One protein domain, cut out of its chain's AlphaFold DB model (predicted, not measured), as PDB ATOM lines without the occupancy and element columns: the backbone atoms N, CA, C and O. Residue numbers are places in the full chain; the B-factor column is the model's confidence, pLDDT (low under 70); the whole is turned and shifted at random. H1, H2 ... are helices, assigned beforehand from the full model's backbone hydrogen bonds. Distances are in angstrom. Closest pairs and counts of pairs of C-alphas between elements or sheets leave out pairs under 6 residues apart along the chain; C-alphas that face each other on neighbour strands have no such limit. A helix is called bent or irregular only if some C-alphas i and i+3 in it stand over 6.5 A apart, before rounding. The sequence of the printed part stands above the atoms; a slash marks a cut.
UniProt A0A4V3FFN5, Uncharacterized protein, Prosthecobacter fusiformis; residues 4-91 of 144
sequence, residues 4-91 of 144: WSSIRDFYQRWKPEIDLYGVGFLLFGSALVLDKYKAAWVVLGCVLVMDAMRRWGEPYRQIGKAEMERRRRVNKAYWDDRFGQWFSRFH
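Overview. This is residues 4 to 91 of the 144 residues of an uncharacterized protein of Prosthecobacter fusiformis (UniProt A0A4V3FFN5). What shape do these atoms make? A short helical hairpin, H1b beside H2a, sits at one end of a long helix, H2, whose second arm, H2b, sticks out with residues 59 to 90 and makes much of the length. At the hairpin's open end the first arm, H1a, turns off as a second, shorter free arm. How is it made up? The 88 printed residues hold two named helices, H1 then H2, both bent, and no named strand; the class is all helix, and the whole is extended, with a radius of gyration of the C-alphas of 22.8 A and spans of 74 by 32 by 22 A.

Arrangement. How does the longest helix run? H2, residues 37 to 90, was assigned as one helix by its hydrogen bonds but is bent, with C-alphas 56 and 59 6.6 A apart; its arms H2a, residues 37 to 56, and H2b, residues 59 to 90, stand at a steep tilt of 57 degrees. What touches it? H1, residues 4 to 33, likewise assigned as one helix, is bent, with C-alphas 13 and 16 7.6 A apart; its arms H1a, residues 4 to 13, and H1b, residues 16 to 33, are about perpendicular at 77 degrees. H1b and H2a touch as a hairpin, opposite ways at a shallow tilt of 17 degrees, their closest C-alphas, of Phe 28 and Ala 40, 5.0 A apart. What stays apart? H1a is apart from H2a and H2b, and H1b is apart from H2b. Are the backbones complete? Each O i to N i+4 pair is within hydrogen-bond range in H1a, H2a and H2b, and 13 of 14 in H1b.

Along the chain. Where does H2 lie? H2a, 28.2 A long, begins at C-alpha 37 (-67.287, 30.253, 104.554), and H2b, 45.6 A, ends at C-alpha 90 (-14.904, 35.544, 150.541). Where is H1? H1a, 13.9 A, begins at C-alpha 4 (-32.965, 50.049, 108.201); H1b is 25.7 A.

Size, cuts and confidence. How large is it? The two C-alphas farthest apart, of Asp 35 and His 91, are 74.4 A apart. Is it continuous? The printed part has no cut, and the link from H1 to H2 is tight. Where is confidence low? Twenty residues are under 70 in pLDDT, among them 16 to 21 and 88 to 91; the mean of the printed part is 75.4.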
ATOM      1  N   TRP A   4     -32.991  51.468 107.850       65.38
ATOM      2  CA  TRP A   4     -32.965  50.049 108.201       65.38
ATOM      3  C   TRP A   4     -33.043  49.733 109.706       65.38
ATOM      4  O   TRP A   4     -33.687  48.749 110.067       65.38
ATOM      5  N   SER A   5     -32.447  50.536 110.598       68.69
ATOM      6  CA  SER A   5     -32.601  50.326 112.049       68.69
ATOM      7  C   SER A   5     -34.014  50.684 112.503       68.69
ATOM      8  O   SER A   5     -34.613  49.941 113.269       68.69
ATOM      9  N   SER A   6     -34.597  51.742 111.934       70.31
ATOM     10  CA  SER A   6     -35.981  52.140 112.212       70.31
ATOM     11  C   SER A   6     -36.995  51.099 111.731       70.31
ATOM     12  O   SER A   6     -37.963  50.830 112.433       70.31
ATOM     13  N   ILE A   7     -36.781  50.499 110.555       71.81
ATOM     14  CA  ILE A   7     -37.646  49.427 110.039       71.81
ATOM     15  C   ILE A   7     -37.480  48.163 110.880       71.81
ATOM     16  O   ILE A   7     -38.470  47.507 111.180       71.81
ATOM     17  N   ARG A   8     -36.255  47.828 111.299       74.38
ATOM     18  CA  ARG A   8     -36.004  46.678 112.174       74.38
ATOM     19  C   ARG A   8     -36.652  46.856 113.544       74.38
ATOM     20  O   ARG A   8     -37.273  45.913 114.019       74.38
ATOM     21  N   ASP A   9     -36.554  48.036 114.146       72.19
ATOM     22  CA  ASP A   9     -37.169  48.334 115.442       72.19
ATOM     23  C   ASP A   9     -38.696  48.392 115.337       72.19
ATOM     24  O   ASP A   9     -39.398  47.852 116.191       72.19
ATOM     25  N   PHE A  10     -39.226  48.966 114.252       68.00
ATOM     26  CA  PHE A  10     -40.654  48.927 113.945       68.00
ATOM     27  C   PHE A  10     -41.131  47.484 113.761       68.00
ATOM     28  O   PHE A  10     -42.070  47.052 114.421       68.00
ATOM     29  N   TYR A  11     -40.440  46.702 112.932       68.56
ATOM     30  CA  TYR A  11     -40.782  45.310 112.701       68.56
ATOM     31  C   TYR A  11     -40.659  44.501 113.985       68.56
ATOM     32  O   TYR A  11     -41.571  43.762 114.286       68.56
ATOM     33  N   GLN A  12     -39.627  44.659 114.815       69.44
ATOM     34  CA  GLN A  12     -39.538  43.942 116.094       69.44
ATOM     35  C   GLN A  12     -40.645  44.330 117.079       69.44
ATOM     36  O   GLN A  12     -41.139  43.468 117.809       69.44
ATOM     37  N   ARG A  13     -41.060  45.600 117.082       71.00
ATOM     38  CA  ARG A  13     -42.144  46.100 117.932       71.00
ATOM     39  C   ARG A  13     -43.510  45.573 117.495       71.00
ATOM     40  O   ARG A  13     -44.299  45.193 118.351       71.00
ATOM     41  N   TRP A  14     -43.738  45.503 116.185       66.19
ATOM     42  CA  TRP A  14     -45.008  45.101 115.580       66.19
ATOM     43  C   TRP A  14     -45.034  43.644 115.106       66.19
ATOM     44  O   TRP A  14     -46.092  43.151 114.752       66.19
ATOM     45  N   LYS A  15     -43.918  42.905 115.138       70.06
ATOM     46  CA  LYS A  15     -43.802  41.497 114.714       70.06
ATOM     47  C   LYS A  15     -44.890  40.605 115.307       70.06
ATOM     48  O   LYS A  15     -45.545  39.919 114.535       70.06
ATOM     49  N   PRO A  16     -45.157  40.616 116.626       65.75
ATOM     50  CA  PRO A  16     -46.218  39.777 117.173       65.75
ATOM     51  C   PRO A  16     -47.622  40.241 116.755       65.75
ATOM     52  O   PRO A  16     -48.575  39.485 116.914       65.75
ATOM     53  N   GLU A  17     -47.806  41.477 116.293       65.88
ATOM     54  CA  GLU A  17     -49.068  41.954 115.708       65.88
ATOM     55  C   GLU A  17     -49.166  41.559 114.237       65.88
ATOM     56  O   GLU A  17     -50.158  40.960 113.839       65.88
ATOM     57  N   ILE A  18     -48.110  41.771 113.463       67.88
ATOM     58  CA  ILE A  18     -48.015  41.405 112.050       67.88
ATOM     59  C   ILE A  18     -48.124  39.888 111.863       67.88
ATOM     60  O   ILE A  18     -48.836  39.456 110.966       67.88
ATOM     61  N   ASP A  19     -47.499  39.074 112.712       68.12
ATOM     62  CA  ASP A  19     -47.624  37.614 112.637       68.12
ATOM     63  C   ASP A  19     -49.054  37.169 112.982       68.12
ATOM     64  O   ASP A  19     -49.622  36.329 112.292       68.12
ATOM     65  N   LEU A  20     -49.689  37.758 114.002       67.44
ATOM     66  CA  LEU A  20     -51.030  37.346 114.434       67.44
ATOM     67  C   LEU A  20     -52.121  37.778 113.442       67.44
ATOM     68  O   LEU A  20     -52.953  36.967 113.033       67.44
ATOM     69  N   TYR A  21     -52.106  39.049 113.032       69.56
ATOM     70  CA  TYR A  21     -53.077  39.589 112.084       69.56
ATOM     71  C   TYR A  21     -52.751  39.170 110.651       69.56
ATOM     72  O   TYR A  21     -53.665  38.861 109.899       69.56
ATOM     73  N   GLY A  22     -51.474  39.091 110.277       76.38
ATOM     74  CA  GLY A  22     -51.042  38.671 108.944       76.38
ATOM     75  C   GLY A  22     -51.353  37.206 108.666       76.38
ATOM     76  O   GLY A  22     -51.945  36.906 107.631       76.38
ATOM     77  N   VAL A  23     -51.053  36.294 109.601       78.25
ATOM     78  CA  VAL A  23     -51.420  34.873 109.455       78.25
ATOM     79  C   VAL A  23     -52.940  34.703 109.479       78.25
ATOM     80  O   VAL A  23     -53.482  33.982 108.643       78.25
ATOM     81  N   GLY A  24     -53.645  35.409 110.370       75.69
ATOM     82  CA  GLY A  24     -55.109  35.392 110.416       75.69
ATOM     83  C   GLY A  24     -55.755  35.869 109.111       75.69
ATOM     84  O   GLY A  24     -56.673  35.224 108.606       75.69
ATOM     85  N   PHE A  25     -55.239  36.945 108.515       77.44
ATOM     86  CA  PHE A  25     -55.740  37.489 107.252       77.44
ATOM     87  C   PHE A  25     -55.436  36.564 106.065       77.44
ATOM     88  O   PHE A  25     -56.289  36.379 105.198       77.44
ATOM     89  N   LEU A  26     -54.263  35.919 106.050       82.25
ATOM     90  CA  LEU A  26     -53.895  34.941 105.021       82.25
ATOM     91  C   LEU A  26     -54.784  33.687 105.084       82.25
ATOM     92  O   LEU A  26     -55.249  33.184 104.058       82.25
ATOM     93  N   LEU A  27     -55.056  33.191 106.294       80.50
ATOM     94  CA  LEU A  27     -55.946  32.050 106.528       80.50
ATOM     95  C   LEU A  27     -57.403  32.390 106.194       80.50
ATOM     96  O   LEU A  27     -58.113  31.572 105.616       80.50
ATOM     97  N   PHE A  28     -57.838  33.611 106.501       76.88
ATOM     98  CA  PHE A  28     -59.171  34.088 106.148       76.88
ATOM     99  C   PHE A  28     -59.339  34.219 104.629       76.88
ATOM    100  O   PHE A  28     -60.285  33.672 104.063       76.88
ATOM    101  N   GLY A  29     -58.387  34.870 103.954       79.06
ATOM    102  CA  GLY A  29     -58.392  35.020 102.498       79.06
ATOM    103  C   GLY A  29     -58.330  33.677 101.766       79.06
ATOM    104  O   GLY A  29     -59.111  33.441 100.848       79.06
ATOM    105  N   SER A  30     -57.475  32.752 102.210       80.00
ATOM    106  CA  SER A  30     -57.421  31.399 101.630       80.00
ATOM    107  C   SER A  30     -58.705  30.594 101.872       80.00
ATOM    108  O   SER A  30     -59.137  29.862 100.980       80.00
ATOM    109  N   ALA A  31     -59.365  30.753 103.024       79.69
ATOM    110  CA  ALA A  31     -60.656  30.119 103.293       79.69
ATOM    111  C   ALA A  31     -61.791  30.660 102.403       79.69
ATOM    112  O   ALA A  31     -62.656  29.878 102.004       79.69
ATOM    113  N   LEU A  32     -61.772  31.956 102.066       81.75
ATOM    114  CA  LEU A  32     -62.719  32.563 101.123       81.75
ATOM    115  C   LEU A  32     -62.506  32.067  99.687       81.75
ATOM    116  O   LEU A  32     -63.475  31.724  99.021       81.75
ATOM    117  N   VAL A  33     -61.254  31.959  99.230       84.94
ATOM    118  CA  VAL A  33     -60.933  31.434  97.885       84.94
ATOM    119  C   VAL A  33     -61.373  29.974  97.722       84.94
ATOM    120  O   VAL A  33     -61.770  29.564  96.637       84.94
ATOM    121  N   LEU A  34     -61.327  29.187  98.800       88.75
ATOM    122  CA  LEU A  34     -61.756  27.785  98.812       88.75
ATOM    123  C   LEU A  34     -63.262  27.599  99.073       88.75
ATOM    124  O   LEU A  34     -63.691  26.467  99.298       88.75
ATOM    125  N   ASP A  35     -64.049  28.682  99.096       82.50
ATOM    126  CA  ASP A  35     -65.502  28.685  99.351       82.50
ATOM    127  C   ASP A  35     -65.894  28.080 100.721       82.50
ATOM    128  O   ASP A  35     -67.027  27.663 100.983       82.50
ATOM    129  N   LYS A  36     -64.940  28.041 101.663       86.62
ATOM    130  CA  LYS A  36     -65.114  27.492 103.015       86.62
ATOM    131  C   LYS A  36     -65.567  28.578 103.984       86.62
ATOM    132  O   LYS A  36     -64.899  28.855 104.982       86.62
ATOM    133  N   TYR A  37     -66.746  29.149 103.745       83.94
ATOM    134  CA  TYR A  37     -67.287  30.253 104.554       83.94
ATOM    135  C   TYR A  37     -67.334  29.953 106.056       83.94
ATOM    136  O   TYR A  37     -66.986  30.809 106.863       83.94
ATOM    137  N   LYS A  38     -67.691  28.723 106.457       82.06
ATOM    138  CA  LYS A  38     -67.682  28.322 107.877       82.06
ATOM    139  C   LYS A  38     -66.292  28.457 108.504       82.06
ATOM    140  O   LYS A  38     -66.175  28.947 109.620       82.06
ATOM    141  N   ALA A  39     -65.246  28.058 107.782       79.75
ATOM    142  CA  ALA A  39     -63.869  28.187 108.250       79.75
ATOM    143  C   ALA A  39     -63.433  29.658 108.296       79.75
ATOM    144  O   ALA A  39     -62.812  30.072 109.269       79.75
ATOM    145  N   ALA A  40     -63.823  30.461 107.300       78.44
ATOM    146  CA  ALA A  40     -63.553  31.896 107.285       78.44
ATOM    147  C   ALA A  40     -64.168  32.605 108.510       78.44
ATOM    148  O   ALA A  40     -63.478  33.360 109.190       78.44
ATOM    149  N   TRP A  41     -65.420  32.298 108.867       83.62
ATOM    150  CA  TRP A  41     -66.062  32.847 110.069       83.62
ATOM    151  C   TRP A  41     -65.371  32.427 111.370       83.62
ATOM    152  O   TRP A  41     -65.240  33.248 112.276       83.62
ATOM    153  N   VAL A  42     -64.888  31.184 111.460       84.94
ATOM    154  CA  VAL A  42     -64.112  30.716 112.622       84.94
ATOM    155  C   VAL A  42     -62.793  31.478 112.735       84.94
ATOM    156  O   VAL A  42     -62.476  31.980 113.811       84.94
ATOM    157  N   VAL A  43     -62.052  31.627 111.633       83.88
ATOM    158  CA  VAL A  43     -60.789  32.386 111.614       83.88
ATOM    159  C   VAL A  43     -61.035  33.846 111.994       83.88
ATOM    160  O   VAL A  43     -60.330  34.377 112.849       83.88
ATOM    161  N   LEU A  44     -62.069  34.475 111.430       83.44
ATOM    162  CA  LEU A  44     -62.448  35.848 111.756       83.44
ATOM    163  C   LEU A  44     -62.811  35.998 113.239       83.44
ATOM    164  O   LEU A  44     -62.336  36.919 113.901       83.44
ATOM    165  N   GLY A  45     -63.597  35.064 113.781       85.00
ATOM    166  CA  GLY A  45     -63.941  35.024 115.201       85.00
ATOM    167  C   GLY A  45     -62.706  34.897 116.094       85.00
ATOM    168  O   GLY A  45     -62.558  35.664 117.043       85.00
ATOM    169  N   CYS A  46     -61.777  33.995 115.769       83.00
ATOM    170  CA  CYS A  46     -60.524  33.839 116.511       83.00
ATOM    171  C   CYS A  46     -59.666  35.111 116.487       83.00
ATOM    172  O   CYS A  46     -59.157  35.518 117.532       83.00
ATOM    173  N   VAL A  47     -59.535  35.762 115.327       82.81
ATOM    174  CA  VAL A  47     -58.781  37.019 115.190       82.81
ATOM    175  C   VAL A  47     -59.413  38.129 116.033       82.81
ATOM    176  O   VAL A  47     -58.697  38.833 116.742       82.81
ATOM    177  N   LEU A  48     -60.744  38.251 116.026       83.75
ATOM    178  CA  LEU A  48     -61.465  39.242 116.832       83.75
ATOM    179  C   LEU A  48     -61.342  38.983 118.336       83.75
ATOM    180  O   LEU A  48     -61.137  39.920 119.104       83.75
ATOM    181  N   VAL A  49     -61.428  37.722 118.771       83.81
ATOM    182  CA  VAL A  49     -61.230  37.355 120.182       83.81
ATOM    183  C   VAL A  49     -59.810  37.693 120.626       83.81
ATOM    184  O   VAL A  49     -59.626  38.257 121.703       83.81
ATOM    185  N   MET A  50     -58.807  37.401 119.798       78.06
ATOM    186  CA  MET A  50     -57.423  37.762 120.099       78.06
ATOM    187  C   MET A  50     -57.202  39.281 120.122       78.06
ATOM    188  O   MET A  50     -56.492  39.766 121.004       78.06
ATOM    189  N   ASP A  51     -57.834  40.036 119.217       80.75
ATOM    190  CA  ASP A  51     -57.802  41.506 119.228       80.75
ATOM    191  C   ASP A  51     -58.419  42.072 120.514       80.75
ATOM    192  O   ASP A  51     -57.822  42.914 121.191       80.75
ATOM    193  N   ALA A  52     -59.581  41.547 120.907       78.62
ATOM    194  CA  ALA A  52     -60.247  41.921 122.145       78.62
ATOM    195  C   ALA A  52     -59.384  41.576 123.366       78.62
ATOM    196  O   ALA A  52     -59.162  42.438 124.213       78.62
ATOM    197  N   MET A  53     -58.821  40.365 123.435       76.75
ATOM    198  CA  MET A  53     -57.909  39.963 124.513       76.75
ATOM    199  C   MET A  53     -56.671  40.856 124.590       76.75
ATOM    200  O   MET A  53     -56.218  41.162 125.692       76.75
ATOM    201  N   ARG A  54     -56.138  41.318 123.455       73.25
ATOM    202  CA  ARG A  54     -55.042  42.294 123.430       73.25
ATOM    203  C   ARG A  54     -55.458  43.632 124.026       73.25
ATOM    204  O   ARG A  54     -54.814  44.101 124.961       73.25
ATOM    205  N   ARG A  55     -56.558  44.212 123.539       75.12
ATOM    206  CA  ARG A  55     -57.074  45.502 124.034       75.12
ATOM    207  C   ARG A  55     -57.418  45.454 125.521       75.12
ATOM    208  O   ARG A  55     -57.160  46.411 126.244       75.12
ATOM    209  N   TRP A  56     -57.969  44.333 125.977       74.56
ATOM    210  CA  TRP A  56     -58.318  44.111 127.378       74.56
ATOM    211  C   TRP A  56     -57.097  43.779 128.234       74.56
ATOM    212  O   TRP A  56     -57.071  44.125 129.409       74.56
ATOM    213  N   GLY A  57     -56.074  43.142 127.665       66.62
ATOM    214  CA  GLY A  57     -54.834  42.785 128.346       66.62
ATOM    215  C   GLY A  57     -53.890  43.965 128.569       66.62
ATOM    216  O   GLY A  57     -53.092  43.921 129.502       66.62
ATOM    217  N   GLU A  58     -53.989  45.030 127.775       69.19
ATOM    218  CA  GLU A  58     -53.145  46.225 127.884       69.19
ATOM    219  C   GLU A  58     -53.166  46.888 129.281       69.19
ATOM    220  O   GLU A  58     -52.086  47.088 129.852       69.19
ATOM    221  N   PRO A  59     -54.332  47.157 129.910       70.94
ATOM    222  CA  PRO A  59     -54.376  47.696 131.273       70.94
ATOM    223  C   PRO A  59     -53.779  46.731 132.309       70.94
ATOM    224  O   PRO A  59     -53.001  47.152 133.166       70.94
ATOM    225  N   TYR A  60     -54.040  45.424 132.203       68.12
ATOM    226  CA  TYR A  60     -53.447  44.429 133.109       68.12
ATOM    227  C   TYR A  60     -51.938  44.280 132.910       68.12
ATOM    228  O   TYR A  60     -51.202  44.029 133.865       68.12
ATOM    229  N   ARG A  61     -51.448  44.484 131.687       69.50
ATOM    230  CA  ARG A  61     -50.022  44.455 131.366       69.50
ATOM    231  C   ARG A  61     -49.295  45.657 131.956       69.50
ATOM    232  O   ARG A  61     -48.158  45.507 132.401       69.50
ATOM    233  N   GLN A  62     -49.935  46.824 132.004       71.75
ATOM    234  CA  GLN A  62     -49.392  48.000 132.692       71.75
ATOM    235  C   GLN A  62     -49.340  47.790 134.210       71.75
ATOM    236  O   GLN A  62     -48.302  48.042 134.821       71.75
ATOM    237  N   ILE A  63     -50.400  47.228 134.799       72.25
ATOM    238  CA  ILE A  63     -50.438  46.876 136.229       72.25
ATOM    239  C   ILE A  63     -49.359  45.832 136.561       72.25
ATOM    240  O   ILE A  63     -48.608  45.989 137.523       72.25
ATOM    241  N   GLY A  64     -49.212  44.802 135.723       70.25
ATOM    242  CA  GLY A  64     -48.184  43.773 135.880       70.25
ATOM    243  C   GLY A  64     -46.758  44.316 135.751       70.25
ATOM    244  O   GLY A  64     -45.884  43.909 136.513       70.25
ATOM    245  N   LYS A  65     -46.512  45.269 134.841       75.25
ATOM    246  CA  LYS A  65     -45.208  45.948 134.715       75.25
ATOM    247  C   LYS A  65     -44.890  46.806 135.937       75.25
ATOM    248  O   LYS A  65     -43.772  46.726 136.438       75.25
ATOM    249  N   ALA A  66     -45.864  47.561 136.444       74.19
ATOM    250  CA  ALA A  66     -45.693  48.366 137.652       74.19
ATOM    251  C   ALA A  66     -45.385  47.489 138.879       74.19
ATOM    252  O   ALA A  66     -44.476  47.790 139.655       74.19
ATOM    253  N   GLU A  67     -46.077  46.355 139.017       75.56
ATOM    254  CA  GLU A  67     -45.834  45.387 140.089       75.56
ATOM    255  C   GLU A  67     -44.479  44.673 139.926       75.56
ATOM    256  O   GLU A  67     -43.742  44.501 140.899       75.56
ATOM    257  N   MET A  68     -44.079  44.317 138.700       72.56
ATOM    258  CA  MET A  68     -42.744  43.767 138.439       72.56
ATOM    259  C   MET A  68     -41.632  44.784 138.706       72.56
ATOM    260  O   MET A  68     -40.601  44.407 139.255       72.56
ATOM    261  N   GLU A  69     -41.813  46.064 138.381       77.88
ATOM    262  CA  GLU A  69     -40.852  47.121 138.719       77.88
ATOM    263  C   GLU A  69     -40.767  47.370 140.222       77.88
ATOM    264  O   GLU A  69     -39.672  47.603 140.747       77.88
ATOM    265  N   ARG A  70     -41.899  47.281 140.929       73.44
ATOM    266  CA  ARG A  70     -41.932  47.327 142.391       73.44
ATOM    267  C   ARG A  70     -41.129  46.167 142.976       73.44
ATOM    268  O   ARG A  70     -40.233  46.395 143.787       73.44
ATOM    269  N   ARG A  71     -41.372  44.942 142.502       73.56
ATOM    270  CA  ARG A  71     -40.614  43.753 142.918       73.56
ATOM    271  C   ARG A  71     -39.146  43.849 142.536       73.56
ATOM    272  O   ARG A  71     -38.307  43.492 143.345       73.56
ATOM    273  N   ARG A  72     -38.805  44.377 141.360       78.12
ATOM    274  CA  ARG A  72     -37.412  44.539 140.919       78.12
ATOM    275  C   ARG A  72     -36.638  45.488 141.828       78.12
ATOM    276  O   ARG A  72     -35.492  45.194 142.142       78.12
ATOM    277  N   ARG A  73     -37.256  46.582 142.287       78.75
ATOM    278  CA  ARG A  73     -36.635  47.514 143.245       78.75
ATOM    279  C   ARG A  73     -36.413  46.872 144.613       78.75
ATOM    280  O   ARG A  73     -35.314  46.968 145.146       78.75
ATOM    281  N   VAL A  74     -37.419  46.169 145.132       74.88
ATOM    282  CA  VAL A  74     -37.318  45.461 146.422       74.88
ATOM    283  C   VAL A  74     -36.286  44.332 146.353       74.88
ATOM    284  O   VAL A  74     -35.439  44.209 147.231       74.88
ATOM    285  N   ASN A  75     -36.308  43.541 145.280       76.06
ATOM    286  CA  ASN A  75     -35.399  42.414 145.108       76.06
ATOM    287  C   ASN A  75     -33.966  42.897 144.851       76.06
ATOM    288  O   ASN A  75     -33.037  42.287 145.353       76.06
ATOM    289  N   LYS A  76     -33.761  44.010 144.131       76.88
ATOM    290  CA  LYS A  76     -32.423  44.583 143.931       76.88
ATOM    291  C   LYS A  76     -31.771  44.964 145.262       76.88
ATOM    292  O   LYS A  76     -30.647  44.555 145.499       76.88
ATOM    293  N   ALA A  77     -32.493  45.657 146.145       75.94
ATOM    294  CA  ALA A  77     -31.976  45.998 147.472       75.94
ATOM    295  C   ALA A  77     -31.681  44.747 148.320       75.94
ATOM    296  O   ALA A  77     -30.648  44.675 148.977       75.94
ATOM    297  N   TYR A  78     -32.557  43.738 148.259       78.06
ATOM    298  CA  TYR A  78     -32.356  42.469 148.963       78.06
ATOM    299  C   TYR A  78     -31.129  41.693 148.457       78.06
ATOM    300  O   TYR A  78     -30.364  41.144 149.249       78.06
ATOM    301  N   TRP A  79     -30.932  41.646 147.138       76.31
ATOM    302  CA  TRP A  79     -29.792  40.970 146.527       76.31
ATOM    303  C   TRP A  79     -28.493  41.744 146.714       76.31
ATOM    304  O   TRP A  79     -27.494  41.100 146.997       76.31
ATOM    305  N   ASP A  80     -28.489  43.075 146.625       79.12
ATOM    306  CA  ASP A  80     -27.283  43.881 146.857       79.12
ATOM    307  C   ASP A  80     -26.753  43.682 148.291       79.12
ATOM    308  O   ASP A  80     -25.554  43.483 148.472       79.12
ATOM    309  N   ASP A  81     -27.630  43.622 149.300       79.25
ATOM    310  CA  ASP A  81     -27.232  43.354 150.693       79.25
ATOM    311  C   ASP A  81     -26.723  41.908 150.885       79.25
ATOM    312  O   ASP A  81     -25.682  41.656 151.499       79.25
ATOM    313  N   ARG A  82     -27.398  40.929 150.265       77.44
ATOM    314  CA  ARG A  82     -26.963  39.521 150.280       77.44
ATOM    315  C   ARG A  82     -25.648  39.290 149.542       77.44
ATOM    316  O   ARG A  82     -24.835  38.500 150.020       77.44
ATOM    317  N   PHE A  83     -25.442  39.938 148.398       78.38
ATOM    318  CA  PHE A  83     -24.190  39.873 147.650       78.38
ATOM    319  C   PHE A  83     -23.084  40.605 148.396       78.38
ATOM    320  O   PHE A  83     -21.994  40.052 148.480       78.38
ATOM    321  N   GLY A  84     -23.363  41.759 149.008       74.50
ATOM    322  CA  GLY A  84     -22.426  42.455 149.887       74.50
ATOM    323  C   GLY A  84     -21.911  41.534 150.990       74.50
ATOM    324  O   GLY A  84     -20.719  41.246 151.032       74.50
ATOM    325  N   GLN A  85     -22.809  40.956 151.795       76.75
ATOM    326  CA  GLN A  85     -22.433  40.019 152.865       76.75
ATOM    327  C   GLN A  85     -21.743  38.745 152.361       76.75
ATOM    328  O   GLN A  85     -20.888  38.186 153.053       76.75
ATOM    329  N   TRP A  86     -22.114  38.250 151.177       77.19
ATOM    330  CA  TRP A  86     -21.455  37.099 150.565       77.19
ATOM    331  C   TRP A  86     -20.027  37.459 150.143       77.19
ATOM    332  O   TRP A  86     -19.098  36.784 150.570       77.19
ATOM    333  N   PHE A  87     -19.820  38.564 149.423       73.69
ATOM    334  CA  PHE A  87     -18.489  39.042 149.040       73.69
ATOM    335  C   PHE A  87     -17.607  39.344 150.259       73.69
ATOM    336  O   PHE A  87     -16.445  38.950 150.253       73.69
ATOM    337  N   SER A  88     -18.155  39.918 151.336       66.75
ATOM    338  CA  SER A  88     -17.422  40.136 152.595       66.75
ATOM    339  C   SER A  88     -16.968  38.839 153.278       66.75
ATOM    340  O   SER A  88     -16.015  38.856 154.050       66.75
ATOM    341  N   ARG A  89     -17.631  37.702 153.015       68.44
ATOM    342  CA  ARG A  89     -17.195  36.387 153.522       68.44
ATOM    343  C   ARG A  89     -16.061  35.772 152.707       68.44
ATOM    344  O   ARG A  89     -15.280  35.019 153.277       68.44
ATOM    345  N   PHE A  90     -15.980  36.056 151.406       65.38
ATOM    346  CA  PHE A  90     -14.904  35.544 150.541       65.38
ATOM    347  C   PHE A  90     -13.700  36.490 150.463       65.38
ATOM    348  O   PHE A  90     -12.591  36.032 150.207       65.38
ATOM    349  N   HIS A  91     -13.900  37.777 150.747       58.72
ATOM    350  CA  HIS A  91     -12.854  38.774 150.950       58.72
ATOM    351  C   HIS A  91     -12.991  39.370 152.356       58.72
ATOM    352  O   HIS A  91     -13.581  40.443 152.502       58.72
TER     353      HIS A  91